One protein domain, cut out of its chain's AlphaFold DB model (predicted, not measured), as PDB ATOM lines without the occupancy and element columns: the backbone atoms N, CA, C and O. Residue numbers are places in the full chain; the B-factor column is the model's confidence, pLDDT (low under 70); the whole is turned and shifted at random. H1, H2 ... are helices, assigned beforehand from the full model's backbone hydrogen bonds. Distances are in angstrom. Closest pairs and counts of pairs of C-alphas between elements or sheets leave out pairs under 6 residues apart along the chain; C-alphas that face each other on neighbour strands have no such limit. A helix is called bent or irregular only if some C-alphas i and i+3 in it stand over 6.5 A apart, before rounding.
ATOM      1  N   PRO A  14     209.543 170.734 163.098       82.06
ATOM      2  CA  PRO A  14     209.980 171.591 164.193       82.06
ATOM      3  C   PRO A  14     208.813 172.078 165.077       82.06
ATOM      4  O   PRO A  14     207.737 172.371 164.539       82.06
ATOM      5  N   PRO A  15     208.999 172.214 166.407       84.50
ATOM      6  CA  PRO A  15     207.939 172.604 167.344       84.50
ATOM      7  C   PRO A  15     207.213 173.897 166.959       84.50
ATOM      8  O   PRO A  15     205.991 173.887 166.837       84.50
ATOM      9  N   ALA A  16     207.954 174.953 166.610       82.00
ATOM     10  CA  ALA A  16     207.383 176.226 166.163       82.00
ATOM     11  C   ALA A  16     206.449 176.071 164.943       82.00
ATOM     12  O   ALA A  16     205.422 176.736 164.820       82.00
ATOM     13  N   VAL A  17     206.765 175.140 164.033       79.06
ATOM     14  CA  VAL A  17     205.915 174.842 162.870       79.06
ATOM     15  C   VAL A  17     204.663 174.067 163.293       79.06
ATOM     16  O   VAL A  17     203.591 174.273 162.721       79.06
ATOM     17  N   ARG A  18     204.763 173.177 164.289       81.00
ATOM     18  CA  ARG A  18     203.606 172.452 164.845       81.00
ATOM     19  C   ARG A  18     202.624 173.409 165.520       81.00
ATOM     20  O   ARG A  18     201.424 173.283 165.284       81.00
ATOM     21  N   GLU A  19     203.125 174.359 166.300       85.56
ATOM     22  CA  GLU A  19     202.323 175.383 166.983       85.56
ATOM     23  C   GLU A  19     201.568 176.254 165.981       85.56
ATOM     24  O   GLU A  19     200.337 176.275 166.000       85.56
ATOM     25  N   LEU A  20     202.273 176.818 164.994       82.69
ATOM     26  CA  LEU A  20     201.662 177.619 163.930       82.69
ATOM     27  C   LEU A  20     200.549 176.860 163.178       82.69
ATOM     28  O   LEU A  20     199.526 177.425 162.780       82.69
ATOM     29  N   ARG A  21     200.725 175.549 162.965       81.56
ATOM     30  CA  ARG A  21     199.687 174.703 162.353       81.56
ATOM     31  C   ARG A  21     198.479 174.529 163.259       81.56
ATOM     32  O   ARG A  21     197.353 174.510 162.759       81.56
ATOM     33  N   ASN A  22     198.699 174.345 164.554       84.81
ATOM     34  CA  ASN A  22     197.622 174.195 165.521       84.81
ATOM     35  C   ASN A  22     196.814 175.490 165.627       84.81
ATOM     36  O   ASN A  22     195.590 175.433 165.525       84.81
ATOM     37  N   GLU A  23     197.479 176.643 165.692       86.62
ATOM     38  CA  GLU A  23     196.838 177.960 165.652       86.62
ATOM     39  C   GLU A  23     195.975 178.127 164.399       86.62
ATOM     40  O   GLU A  23     194.785 178.430 164.496       86.62
ATOM     41  N   ARG A  24     196.518 177.825 163.207       85.31
ATOM     42  CA  ARG A  24     195.745 177.910 161.955       85.31
ATOM     43  C   ARG A  24     194.529 176.981 161.950       85.31
ATOM     44  O   ARG A  24     193.470 177.369 161.461       85.31
ATOM     45  N   LYS A  25     194.653 175.761 162.485       85.56
ATOM     46  CA  LYS A  25     193.527 174.818 162.604       85.56
ATOM     47  C   LYS A  25     192.446 175.346 163.545       85.56
ATOM     48  O   LYS A  25     191.264 175.202 163.238       85.56
ATOM     49  N   VAL A  26     192.834 175.942 164.670       88.62
ATOM     50  CA  VAL A  26     191.895 176.562 165.614       88.62
ATOM     51  C   VAL A  26     191.182 177.739 164.949       88.62
ATOM     52  O   VAL A  26     189.954 177.779 164.980       88.62
ATOM     53  N   LEU A  27     191.911 178.618 164.256       87.25
ATOM     54  CA  LEU A  27     191.326 179.732 163.502       87.25
ATOM     55  C   LEU A  27     190.319 179.251 162.452       87.25
ATOM     56  O   LEU A  27     189.189 179.729 162.441       87.25
ATOM     57  N   ASN A  28     190.671 178.255 161.635       87.25
ATOM     58  CA  ASN A  28     189.750 177.688 160.643       87.25
ATOM     59  C   ASN A  28     188.462 177.153 161.291       87.25
ATOM     60  O   ASN A  28     187.371 177.391 160.783       87.25
ATOM     61  N   ARG A  29     188.564 176.468 162.440       88.00
ATOM     62  CA  ARG A  29     187.387 175.974 163.178       88.00
ATOM     63  C   ARG A  29     186.503 177.114 163.686       88.00
ATOM     64  O   ARG A  29     185.282 176.978 163.668       88.00
ATOM     65  N   LEU A  30     187.095 178.213 164.152       89.69
ATOM     66  CA  LEU A  30     186.359 179.384 164.638       89.69
ATOM     67  C   LEU A  30     185.692 180.159 163.492       89.69
ATOM     68  O   LEU A  30     184.540 180.567 163.634       89.69
ATOM     69  N   GLU A  31     186.374 180.292 162.351       89.38
ATOM     70  CA  GLU A  31     185.819 180.868 161.119       89.38
ATOM     71  C   GLU A  31     184.634 180.048 160.596       89.38
ATOM     72  O   GLU A  31     183.590 180.607 160.264       89.38
ATOM     73  N   ASN A  32     184.757 178.718 160.577       85.94
ATOM     74  CA  ASN A  32     183.679 177.827 160.141       85.94
ATOM     75  C   ASN A  32     182.438 177.918 161.024       85.94
ATOM     76  O   ASN A  32     181.317 177.879 160.522       85.94
ATOM     77  N   LYS A  33     182.638 178.026 162.343       88.00
ATOM     78  CA  LYS A  33     181.549 178.214 163.309       88.00
ATOM     79  C   LYS A  33     180.966 179.631 163.266       88.00
ATOM     80  O   LYS A  33     179.984 179.894 163.949       88.00
ATOM     81  N   GLY A  34     181.565 180.547 162.499       83.81
ATOM     82  CA  GLY A  34     181.125 181.936 162.375       83.81
ATOM     83  C   GLY A  34     181.382 182.796 163.614       83.81
ATOM     84  O   GLY A  34     180.897 183.924 163.662       83.81
ATOM     85  N   VAL A  35     182.140 182.281 164.591       86.19
ATOM     86  CA  VAL A  35     182.504 182.984 165.836       86.19
ATOM     87  C   VAL A  35     183.484 184.115 165.536       86.19
ATOM     88  O   VAL A  35     183.403 185.188 166.123       86.19
ATOM     89  N   ILE A  36     184.392 183.877 164.590       81.88
ATOM     90  CA  ILE A  36     185.364 184.857 164.109       81.88
ATOM     91  C   ILE A  36     185.124 185.070 162.618       81.88
ATOM     92  O   ILE A  36     184.844 184.128 161.877       81.88
ATOM     93  N   ARG A  37     185.236 186.319 162.169       77.62
ATOM     94  CA  ARG A  37     185.202 186.681 160.751       77.62
ATOM     95  C   ARG A  37     186.550 187.269 160.369       77.62
ATOM     96  O   ARG A  37     187.059 188.125 161.089       77.62
ATOM     97  N   SER A  38     187.119 186.828 159.249       76.06
ATOM     98  CA  SER A  38     188.306 187.489 158.713       76.06
ATOM     99  C   SER A  38     187.935 188.903 158.255       76.06
ATOM    100  O   SER A  38     186.912 189.107 157.598       76.06
ATOM    101  N   VAL A  39     188.759 189.883 158.631       77.38
ATOM    102  CA  VAL A  39     188.584 191.290 158.226       77.38
ATOM    103  C   VAL A  39     188.728 191.419 156.709       77.38
ATOM    104  O   VAL A  39     187.962 192.128 156.061       77.38
ATOM    105  N   GLU A  40     189.650 190.649 156.129       83.81
ATOM    106  CA  GLU A  40     189.834 190.545 154.686       83.81
ATOM    107  C   GLU A  40     189.319 189.201 154.148       83.81
ATOM    108  O   GLU A  40     189.522 188.151 154.771       83.81
ATOM    109  N   PRO A  41     188.652 189.193 152.980       87.06
ATOM    110  CA  PRO A  41     188.223 187.957 152.349       87.06
ATOM    111  C   PRO A  41     189.415 187.208 151.742       87.06
ATOM    112  O   PRO A  41     190.286 187.785 151.095       87.06
ATOM    113  N   TYR A  42     189.394 185.887 151.859       89.00
ATOM    114  CA  TYR A  42     190.359 184.986 151.242       89.00
ATOM    115  C   TYR A  42     190.204 184.983 149.714       89.00
ATOM    116  O   TYR A  42     189.142 184.641 149.198       89.00
ATOM    117  N   VAL A  43     191.253 185.336 148.965       91.38
ATOM    118  CA  VAL A  43     191.191 185.458 147.496       91.38
ATOM    119  C   VAL A  43     191.925 184.310 146.804       91.38
ATOM    120  O   VAL A  43     193.093 184.040 147.078       91.38
ATOM    121  N   CYS A  44     191.269 183.658 145.842       93.00
ATOM    122  CA  CYS A  44     191.907 182.670 144.978       93.00
ATOM    123  C   CYS A  44     192.801 183.363 143.947       93.00
ATOM    124  O   CYS A  44     192.310 184.002 143.019       93.00
ATOM    125  N   ARG A  45     194.122 183.183 144.042       91.00
ATOM    126  CA  ARG A  45     195.083 183.815 143.119       91.00
ATOM    127  C   ARG A  45     195.010 183.293 141.678       91.00
ATOM    128  O   ARG A  45     195.528 183.940 140.774       91.00
ATOM    129  N   VAL A  46     194.336 182.166 141.427       92.56
ATOM    130  CA  VAL A  46     194.144 181.620 140.068       92.56
ATOM    131  C   VAL A  46     193.027 182.349 139.318       92.56
ATOM    132  O   VAL A  46     193.225 182.739 138.165       92.56
ATOM    133  N   CYS A  47     191.874 182.560 139.958       92.69
ATOM    134  CA  CYS A  47     190.661 183.083 139.313       92.69
ATOM    135  C   CYS A  47     190.122 184.397 139.907       92.69
ATOM    136  O   CYS A  47     189.156 184.940 139.383       92.69
ATOM    137  N   GLY A  48     190.708 184.907 140.992       91.12
ATOM    138  CA  GLY A  48     190.315 186.156 141.656       91.12
ATOM    139  C   GLY A  48     189.074 186.063 142.552       91.12
ATOM    140  O   GLY A  48     188.671 187.066 143.136       91.12
ATOM    141  N   ARG A  49     188.452 184.882 142.687       93.50
ATOM    142  CA  ARG A  49     187.253 184.708 143.524       93.50
ATOM    143  C   ARG A  49     187.562 184.936 145.002       93.50
ATOM    144  O   ARG A  49     188.579 184.455 145.499       93.50
ATOM    145  N   LYS A  50     186.659 185.638 145.688       93.06
ATOM    146  CA  LYS A  50     186.757 185.986 147.110       93.06
ATOM    147  C   LYS A  50     185.893 185.045 147.954       93.06
ATOM    148  O   LYS A  50     184.758 184.754 147.587       93.06
ATOM    149  N   PHE A  51     186.412 184.616 149.097       90.25
ATOM    150  CA  PHE A  51     185.775 183.703 150.042       90.25
ATOM    151  C   PHE A  51     185.822 184.301 151.446       90.25
ATOM    152  O   PHE A  51     186.810 184.914 151.836       90.25
ATOM    153  N   ARG A  52     184.757 184.115 152.227       86.19
ATOM    154  CA  ARG A  52     184.699 184.598 153.620       86.19
ATOM    155  C   ARG A  52     185.359 183.649 154.622       86.19
ATOM    156  O   ARG A  52     185.668 184.058 155.728       86.19
ATOM    157  N   VAL A  53     185.543 182.390 154.235       88.50
ATOM    158  CA  VAL A  53     186.081 181.320 155.080       88.50
ATOM    159  C   VAL A  53     187.223 180.649 154.333       88.50
ATOM    160  O   VAL A  53     187.098 180.367 153.136       88.50
ATOM    161  N   ASN A  54     188.323 180.372 155.030       87.06
ATOM    162  CA  ASN A  54     189.506 179.771 154.421       87.06
ATOM    163  C   ASN A  54     189.234 178.375 153.843       87.06
ATOM    164  O   ASN A  54     189.653 178.070 152.729       87.06
ATOM    165  N   GLU A  55     188.455 177.549 154.541       86.94
ATOM    166  CA  GLU A  55     188.108 176.210 154.056       86.94
ATOM    167  C   GLU A  55     187.346 176.237 152.733       86.94
ATOM    168  O   GLU A  55     187.578 175.385 151.877       86.94
ATOM    169  N   LYS A  56     186.504 177.253 152.510       90.25
ATOM    170  CA  LYS A  56     185.802 177.429 151.234       90.25
ATOM    171  C   LYS A  56     186.750 177.795 150.097       90.25
ATOM    172  O   LYS A  56     186.546 177.336 148.973       90.25
ATOM    173  N   LEU A  57     187.809 178.557 150.380       91.56
ATOM    174  CA  LEU A  57     188.882 178.789 149.414       91.56
ATOM    175  C   LEU A  57     189.628 177.482 149.090       91.56
ATOM    176  O   LEU A  57     189.849 177.196 147.914       91.56
ATOM    177  N   ILE A  58     189.986 176.683 150.101       89.00
ATOM    178  CA  ILE A  58     190.682 175.398 149.903       89.00
ATOM    179  C   ILE A  58     189.814 174.432 149.085       89.00
ATOM    180  O   ILE A  58     190.285 173.833 148.119       89.00
ATOM    181  N   GLU A  59     188.534 174.303 149.436       90.69
ATOM    182  CA  GLU A  59     187.561 173.474 148.719       90.69
ATOM    183  C   GLU A  59     187.449 173.897 147.248       90.69
ATOM    184  O   GLU A  59     187.527 173.061 146.345       90.69
ATOM    185  N   HIS A  60     187.351 175.204 146.996       93.06
ATOM    186  CA  HIS A  60     187.349 175.750 145.647       93.06
ATOM    187  C   HIS A  60     188.649 175.446 144.888       93.06
ATOM    188  O   HIS A  60     188.605 175.101 143.704       93.06
ATOM    189  N   PHE A  61     189.805 175.535 145.546       93.12
ATOM    190  CA  PHE A  61     191.095 175.321 144.897       93.12
ATOM    191  C   PHE A  61     191.263 173.896 144.345       93.12
ATOM    192  O   PHE A  61     191.903 173.716 143.307       93.12
ATOM    193  N   LYS A  62     190.595 172.893 144.932       91.31
ATOM    194  CA  LYS A  62     190.547 171.517 144.392       91.31
ATOM    195  C   LYS A  62     189.984 171.442 142.965       91.31
ATOM    196  O   LYS A  62     190.242 170.480 142.241       91.31
ATOM    197  N   VAL A  63     189.204 172.433 142.527       93.44
ATOM    198  CA  VAL A  63     188.756 172.534 141.127       93.44
ATOM    199  C   VAL A  63     189.936 172.871 140.212       93.44
ATOM    200  O   VAL A  63     190.118 172.230 139.177       93.44
ATOM    201  N   HIS A  64     190.783 173.819 140.618       93.25
ATOM    202  CA  HIS A  64     191.988 174.188 139.875       93.25
ATOM    203  C   HIS A  64     193.034 173.071 139.860       93.25
ATOM    204  O   HIS A  64     193.712 172.898 138.848       93.25
ATOM    205  N   GLU A  65     193.121 172.276 140.926       92.06
ATOM    206  CA  GLU A  65     193.952 171.070 140.967       92.06
ATOM    207  C   GLU A  65     193.536 170.062 139.887       92.06
ATOM    208  O   GLU A  65     194.364 169.631 139.080       92.06
ATOM    209  N   ARG A  66     192.234 169.763 139.778       93.56
ATOM    210  CA  ARG A  66     191.704 168.885 138.721       93.56
ATOM    211  C   ARG A  66     191.977 169.433 137.321       93.56
ATOM    212  O   ARG A  66     192.333 168.677 136.419       93.56
ATOM    213  N   GLU A  67     191.820 170.739 137.111       94.25
ATOM    214  CA  GLU A  67     192.163 171.370 135.831       94.25
ATOM    215  C   GLU A  67     193.657 171.271 135.508       94.25
ATOM    216  O   GLU A  67     194.024 171.032 134.356       94.25
ATOM    217  N   HIS A  68     194.522 171.463 136.503       93.44
ATOM    218  CA  HIS A  68     195.966 171.356 136.341       93.44
ATOM    219  C   HIS A  68     196.376 169.929 135.963       93.44
ATOM    220  O   HIS A  68     197.083 169.743 134.973       93.44
ATOM    221  N   GLN A  69     195.846 168.921 136.658       92.81
ATOM    222  CA  GLN A  69     196.077 167.510 136.335       92.81
ATOM    223  C   GLN A  69     195.615 167.157 134.914       92.81
ATOM    224  O   GLN A  69     196.313 166.445 134.196       92.81
ATOM    225  N   LYS A  70     194.469 167.685 134.459       95.38
ATOM    226  CA  LYS A  70     194.014 167.501 133.069       95.38
ATOM    227  C   LYS A  70     195.012 168.074 132.055       95.38
ATOM    228  O   LYS A  70     195.279 167.428 131.045       95.38
ATOM    229  N   ARG A  71     195.581 169.256 132.319       94.19
ATOM    230  CA  ARG A  71     196.602 169.876 131.449       94.19
ATOM    231  C   ARG A  71     197.885 169.042 131.409       94.19
ATOM    232  O   ARG A  71     198.418 168.835 130.324       94.19
ATOM    233  N   LEU A  72     198.334 168.521 132.554       93.88
ATOM    234  CA  LEU A  72     199.500 167.632 132.630       93.88
ATOM    235  C   LEU A  72     199.298 166.362 131.798       93.88
ATOM    236  O   LEU A  72     200.103 166.092 130.913       93.88
ATOM    237  N   LYS A  73     198.168 165.666 131.973       95.50
ATOM    238  CA  LYS A  73     197.838 164.463 131.188       95.50
ATOM    239  C   LYS A  73     197.811 164.728 129.673       95.50
ATOM    240  O   LYS A  73     198.240 163.891 128.881       95.50
ATOM    241  N   GLN A  74     197.343 165.904 129.244       94.06
ATOM    242  CA  GLN A  74     197.380 166.307 127.829       94.06
ATOM    243  C   GLN A  74     198.807 166.526 127.308       94.06
ATOM    244  O   GLN A  74     199.107 166.177 126.170       94.06
ATOM    245  N   ILE A  75     199.693 167.101 128.122       93.50
ATOM    246  CA  ILE A  75     201.103 167.295 127.756       93.50
ATOM    247  C   ILE A  75     201.835 165.949 127.717       93.50
ATOM    248  O   ILE A  75     202.623 165.708 126.805       93.50
ATOM    249  N   GLU A  76     201.578 165.077 128.691       92.88
ATOM    250  CA  GLU A  76     202.194 163.750 128.806       92.88
ATOM    251  C   GLU A  76     201.815 162.825 127.650       92.88
ATOM    252  O   GLU A  76     202.676 162.129 127.121       92.88
ATOM    253  N   SER A  77     200.555 162.873 127.208       93.94
ATOM    254  CA  SER A  77     200.082 162.104 126.048       93.94
ATOM    255  C   SER A  77     200.582 162.648 124.702       93.94
ATOM    256  O   SER A  77     200.664 161.899 123.727       93.94
ATOM    257  N   ALA A  78     200.949 163.929 124.623       94.06
ATOM    258  CA  ALA A  78     201.473 164.536 123.405       94.06
ATOM    259  C   ALA A  78     202.985 164.299 123.233       94.06
ATOM    260  O   ALA A  78     203.771 164.397 124.177       94.06
ATOM    261  N   LYS A  79     203.415 164.071 121.985       94.25
ATOM    262  CA  LYS A  79     204.827 163.890 121.605       94.25
ATOM    263  C   LYS A  79     205.259 164.897 120.530       94.25
ATOM    264  O   LYS A  79     204.430 165.426 119.785       94.25
ATOM    265  N   GLY A  80     206.562 165.173 120.462       93.88
ATOM    266  CA  GLY A  80     207.175 166.036 119.443       93.88
ATOM    267  C   GLY A  80     206.652 167.480 119.442       93.88
ATOM    268  O   GLY A  80     206.375 168.056 120.496       93.88
ATOM    269  N   LYS A  81     206.475 168.064 118.246       93.62
ATOM    270  CA  LYS A  81     206.042 169.465 118.048       93.62
ATOM    271  C   LYS A  81     204.742 169.804 118.787       93.62
ATOM    272  O   LYS A  81     204.645 170.862 119.402       93.62
ATOM    273  N   LYS A  82     203.772 168.878 118.806       90.62
ATOM    274  CA  LYS A  82     202.489 169.054 119.512       90.62
ATOM    275  C   LYS A  82     202.680 169.263 121.020       90.62
ATOM    276  O   LYS A  82     201.989 170.091 121.607       90.62
ATOM    277  N   ARG A  83     203.639 168.562 121.639       93.12
ATOM    278  CA  ARG A  83     203.968 168.726 123.064       93.12
ATOM    279  C   ARG A  83     204.518 170.120 123.345       93.12
ATOM    280  O   ARG A  83     204.041 170.776 124.264       93.12
ATOM    281  N   VAL A  84     205.469 170.586 122.533       93.50
ATOM    282  CA  VAL A  84     206.076 171.922 122.679       93.50
ATOM    283  C   VAL A  84     205.007 173.014 122.590       93.50
ATOM    284  O   VAL A  84     204.944 173.891 123.449       93.50
ATOM    285  N   THR A  85     204.095 172.911 121.619       95.25
ATOM    286  CA  THR A  85     202.976 173.854 121.479       95.25
ATOM    287  C   THR A  85     202.037 173.833 122.690       95.25
ATOM    288  O   THR A  85     201.628 174.893 123.165       95.25
ATOM    289  N   LEU A  86     201.701 172.653 123.228       94.25
ATOM    290  CA  LEU A  86     200.848 172.535 124.418       94.25
ATOM    291  C   LEU A  86     201.517 173.092 125.678       94.25
ATOM    292  O   LEU A  86     200.858 173.786 126.453       94.25
ATOM    293  N   VAL A  87     202.813 172.836 125.863       93.69
ATOM    294  CA  VAL A  87     203.596 173.408 126.967       93.69
ATOM    295  C   VAL A  87     203.597 174.930 126.871       93.69
ATOM    296  O   VAL A  87     203.242 175.585 127.846       93.69
ATOM    297  N   GLY A  88     203.878 175.503 125.695       94.00
ATOM    298  CA  GLY A  88     203.815 176.953 125.485       94.00
ATOM    299  C   GLY A  88     202.427 177.537 125.777       94.00
ATOM    300  O   GLY A  88     202.303 178.524 126.500       94.00
ATOM    301  N   LYS A  89     201.359 176.875 125.308       94.94
ATOM    302  CA  LYS A  89     199.965 177.290 125.552       94.94
ATOM    303  C   LYS A  89     199.587 177.277 127.038       94.94
ATOM    304  O   LYS A  89     198.783 178.102 127.478       94.94
ATOM    305  N   TYR A  90     200.107 176.320 127.808       95.25
ATOM    306  CA  TYR A  90     199.755 176.145 129.218       95.25
ATOM    307  C   TYR A  90     200.759 176.737 130.206       95.25
ATOM    308  O   TYR A  90     200.389 176.868 131.371       95.25
ATOM    309  N   ALA A  91     201.944 177.165 129.769       94.12
ATOM    310  CA  ALA A  91     203.029 177.652 130.624       94.12
ATOM    311  C   ALA A  91     202.549 178.651 131.689       94.12
ATOM    312  O   ALA A  91     202.638 178.377 132.885       94.12
ATOM    313  N   MET A  92     201.911 179.748 131.267       92.69
ATOM    314  CA  MET A  92     201.410 180.779 132.186       92.69
ATOM    315  C   MET A  92     200.328 180.258 133.142       92.69
ATOM    316  O   MET A  92     200.285 180.633 134.311       92.69
ATOM    317  N   LYS A  93     199.445 179.362 132.676       92.88
ATOM    318  CA  LYS A  93     198.386 178.776 133.518       92.88
ATOM    319  C   LYS A  93     198.959 177.799 134.543       92.88
ATOM    320  O   LYS A  93     198.444 177.720 135.657       92.88
ATOM    321  N   MET A  94     199.999 177.057 134.170       91.88
ATOM    322  CA  MET A  94     200.715 176.151 135.064       91.88
ATOM    323  C   MET A  94     201.487 176.928 136.125       91.88
ATOM    324  O   MET A  94     201.368 176.594 137.299       91.88
ATOM    325  N   GLU A  95     202.182 177.996 135.738       91.88
ATOM    326  CA  GLU A  95     202.916 178.855 136.669       91.88
ATOM    327  C   GLU A  95     201.967 179.565 137.646       91.88
ATOM    328  O   GLU A  95     202.162 179.525 138.860       91.88
ATOM    329  N   LYS A  96     200.849 180.110 137.148       93.06
ATOM    330  CA  LYS A  96     199.813 180.722 137.994       93.06
ATOM    331  C   LYS A  96     199.222 179.730 139.001       93.06
ATOM    332  O   LYS A  96     199.028 180.080 140.164       93.06
ATOM    333  N   TYR A  97     198.946 178.496 138.568       92.25
ATOM    334  CA  TYR A  97     198.505 177.428 139.466       92.25
ATOM    335  C   TYR A  97     199.576 177.099 140.505       92.25
ATOM    336  O   TYR A  97     199.260 177.066 141.686       92.25
ATOM    337  N   LYS A  98     200.831 176.903 140.087       88.25
ATOM    338  CA  LYS A  98     201.953 176.574 140.973       88.25
ATOM    339  C   LYS A  98     202.126 177.631 142.061       88.25
ATOM    340  O   LYS A  98     202.274 177.292 143.229       88.25
ATOM    341  N   ASN A  99     202.031 178.906 141.697       86.81
ATOM    342  CA  ASN A  99     202.158 180.024 142.631       86.81
ATOM    343  C   ASN A  99     201.000 180.071 143.627       86.81
ATOM    344  O   ASN A  99     201.232 180.211 144.819       86.81
ATOM    345  N   ALA A 100     199.768 179.861 143.170       89.25
ATOM    346  CA  ALA A 100     198.615 179.832 144.061       89.25
ATOM    347  C   ALA A 100     198.541 178.555 144.922       89.25
ATOM    348  O   ALA A 100     198.098 178.606 146.066       89.25
ATOM    349  N   ALA A 101     198.990 177.412 144.397       86.31
ATOM    350  CA  ALA A 101     199.036 176.144 145.120       86.31
ATOM    351  C   ALA A 101     200.024 176.220 146.288       86.31
ATOM    352  O   ALA A 101     199.707 175.702 147.356       86.31
ATOM    353  N   ARG A 102     201.151 176.933 146.108       78.81
ATOM    354  CA  ARG A 102     202.115 177.226 147.182       78.81
ATOM    355  C   ARG A 102     201.463 177.911 148.385       78.81
ATOM    356  O   ARG A 102     201.782 177.572 149.519       78.81
ATOM    357  N   ASP A 103     200.528 178.818 148.133       77.62
ATOM    358  CA  ASP A 103     199.861 179.588 149.184       77.62
ATOM    359  C   ASP A 103     198.666 178.842 149.818       77.62
ATOM    360  O   ASP A 103     198.346 179.080 150.982       77.62
ATOM    361  N   ILE A 104     197.976 177.979 149.055       79.62
ATOM    362  CA  ILE A 104     196.664 177.408 149.426       79.62
ATOM    363  C   ILE A 104     196.718 175.902 149.735       79.62
ATOM    364  O   ILE A 104     196.149 175.467 150.735       79.62
ATOM    365  N   LEU A 105     197.327 175.095 148.854       68.38
ATOM    366  CA  LEU A 105     197.333 173.621 148.949       68.38
ATOM    367  C   LEU A 105     198.491 173.064 149.735       68.38
ATOM    368  O   LEU A 105     198.370 171.986 150.306       68.38
ATOM    369  N   THR A 106     199.610 173.765 149.741       58.47
ATOM    370  CA  THR A 106     200.534 173.629 150.842       58.47
ATOM    371  C   THR A 106     199.913 174.415 151.992       58.47
ATOM    372  O   THR A 106     200.064 175.634 152.051       58.47
ATOM    373  N   PRO A 107     199.348 173.758 153.028       55.84
ATOM    374  CA  PRO A 107     199.673 174.232 154.358       55.84
ATOM    375  C   PRO A 107     201.203 174.404 154.413       55.84
ATOM    376  O   PRO A 107     201.938 173.859 153.587       55.84
ATOM    377  N   LYS A 108     201.747 175.116 155.389       54.31
ATOM    378  CA  LYS A 108     203.183 174.979 155.681       54.31
ATOM    379  C   LYS A 108     203.450 173.523 156.167       54.31
ATOM    380  O   LYS A 108     203.678 173.324 157.358       54.31
ATOM    381  N   VAL A 109     203.244 172.491 155.328       45.28
ATOM    382  CA  VAL A 109     203.219 171.037 155.593       45.28
ATOM    383  C   VAL A 109     204.599 170.479 155.348       45.28
ATOM    384  O   VAL A 109     205.150 170.642 154.268       45.28
ATOM    385  N   GLY A 110     205.127 169.794 156.359       48.44
ATOM    386  CA  GLY A 110     206.540 169.460 156.473       48.44
ATOM    387  C   GLY A 110     207.429 170.703 156.381       48.44
ATOM    388  O   GLY A 110     207.008 171.766 155.948       48.44
ATOM    389  N   TYR A 111     208.695 170.578 156.739       56.16
ATOM    390  CA  TYR A 111     209.710 171.386 156.057       56.16
ATOM    391  C   TYR A 111     210.021 170.769 154.672       56.16
ATOM    392  O   TYR A 111     211.058 171.046 154.095       56.16
TER     393      TYR A 111
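Overview. This is residues 14 to 111 of the 292 residues of the protein "C2H2-type domain-containing protein" of Chenopodium quinoa (UniProt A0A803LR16). A long helical hairpin, H2 with the bent H3 folded back beside it, makes the longest axis, and H1 meets the first residues of H2 at a steep corner, as the other limb of an L. Between H1 and H2, residues 33 to 53 form a long loop, in which residues 42 to 43 pair antiparallel with residues 50 to 51. The printed part has 98 residues, with three named helices in the order H1, H2, H3 and no named strand; its class is all helix. It is loose, with a radius of gyration of the C-alphas of 17.0 A, and flat, spanning 54 by 32 by 16 A.

Arrangement. H1, residues 15 to 32, touches H2, residues 54 to 77, through residues 28 to 32 and 54 to 55 alone; the closest C-alphas, of Asn 28 and Asn 54, are 6.6 A apart. Their lines stand at a steep tilt of 70.0 degrees, only just short of about perpendicular, opposite ways. H3, residues 81 to 104, was assigned as one helix by its hydrogen bonds but is bent: C-alphas 89 and 92 are 7.6 A apart, and its arms H3a, residues 81 to 89, and H3b, residues 92 to 104, stand at 52 degrees. H2 and H3a form a helical hairpin at a shallow tilt of 21 degrees, opposite ways; their closest C-alphas, of Ile 75 and Arg 83, are 5.7 A apart. H2 touches H3b at 36 degrees, only just a steep tilt, opposite ways, with the C-alphas of Ile 58 and Ile 104 closest at 6.3 A. H1 is apart from both arms. Every O i to N i+4 pair is within hydrogen-bond range in H1 and H3a, against 18 of 20 in H2 and 8 of 9 in H3b.

Along the chain. H1 begins at C-alpha 15 (207.939, 172.604, 167.344) and is 25.8 A long. H2 is 35.1 A long, H3a 12.4 A and H3b 18.2 A, ending at C-alpha 104 (196.664, 177.408, 149.426).

Size, cuts and confidence. The C-alphas farthest apart, of Val 35 and Gly 80, are 55.2 A apart. The printed part has no cut; the link from H1 to H2 is long, that from H2 to H3 tight. Residues 105 to 111 of the model have pLDDT under 70.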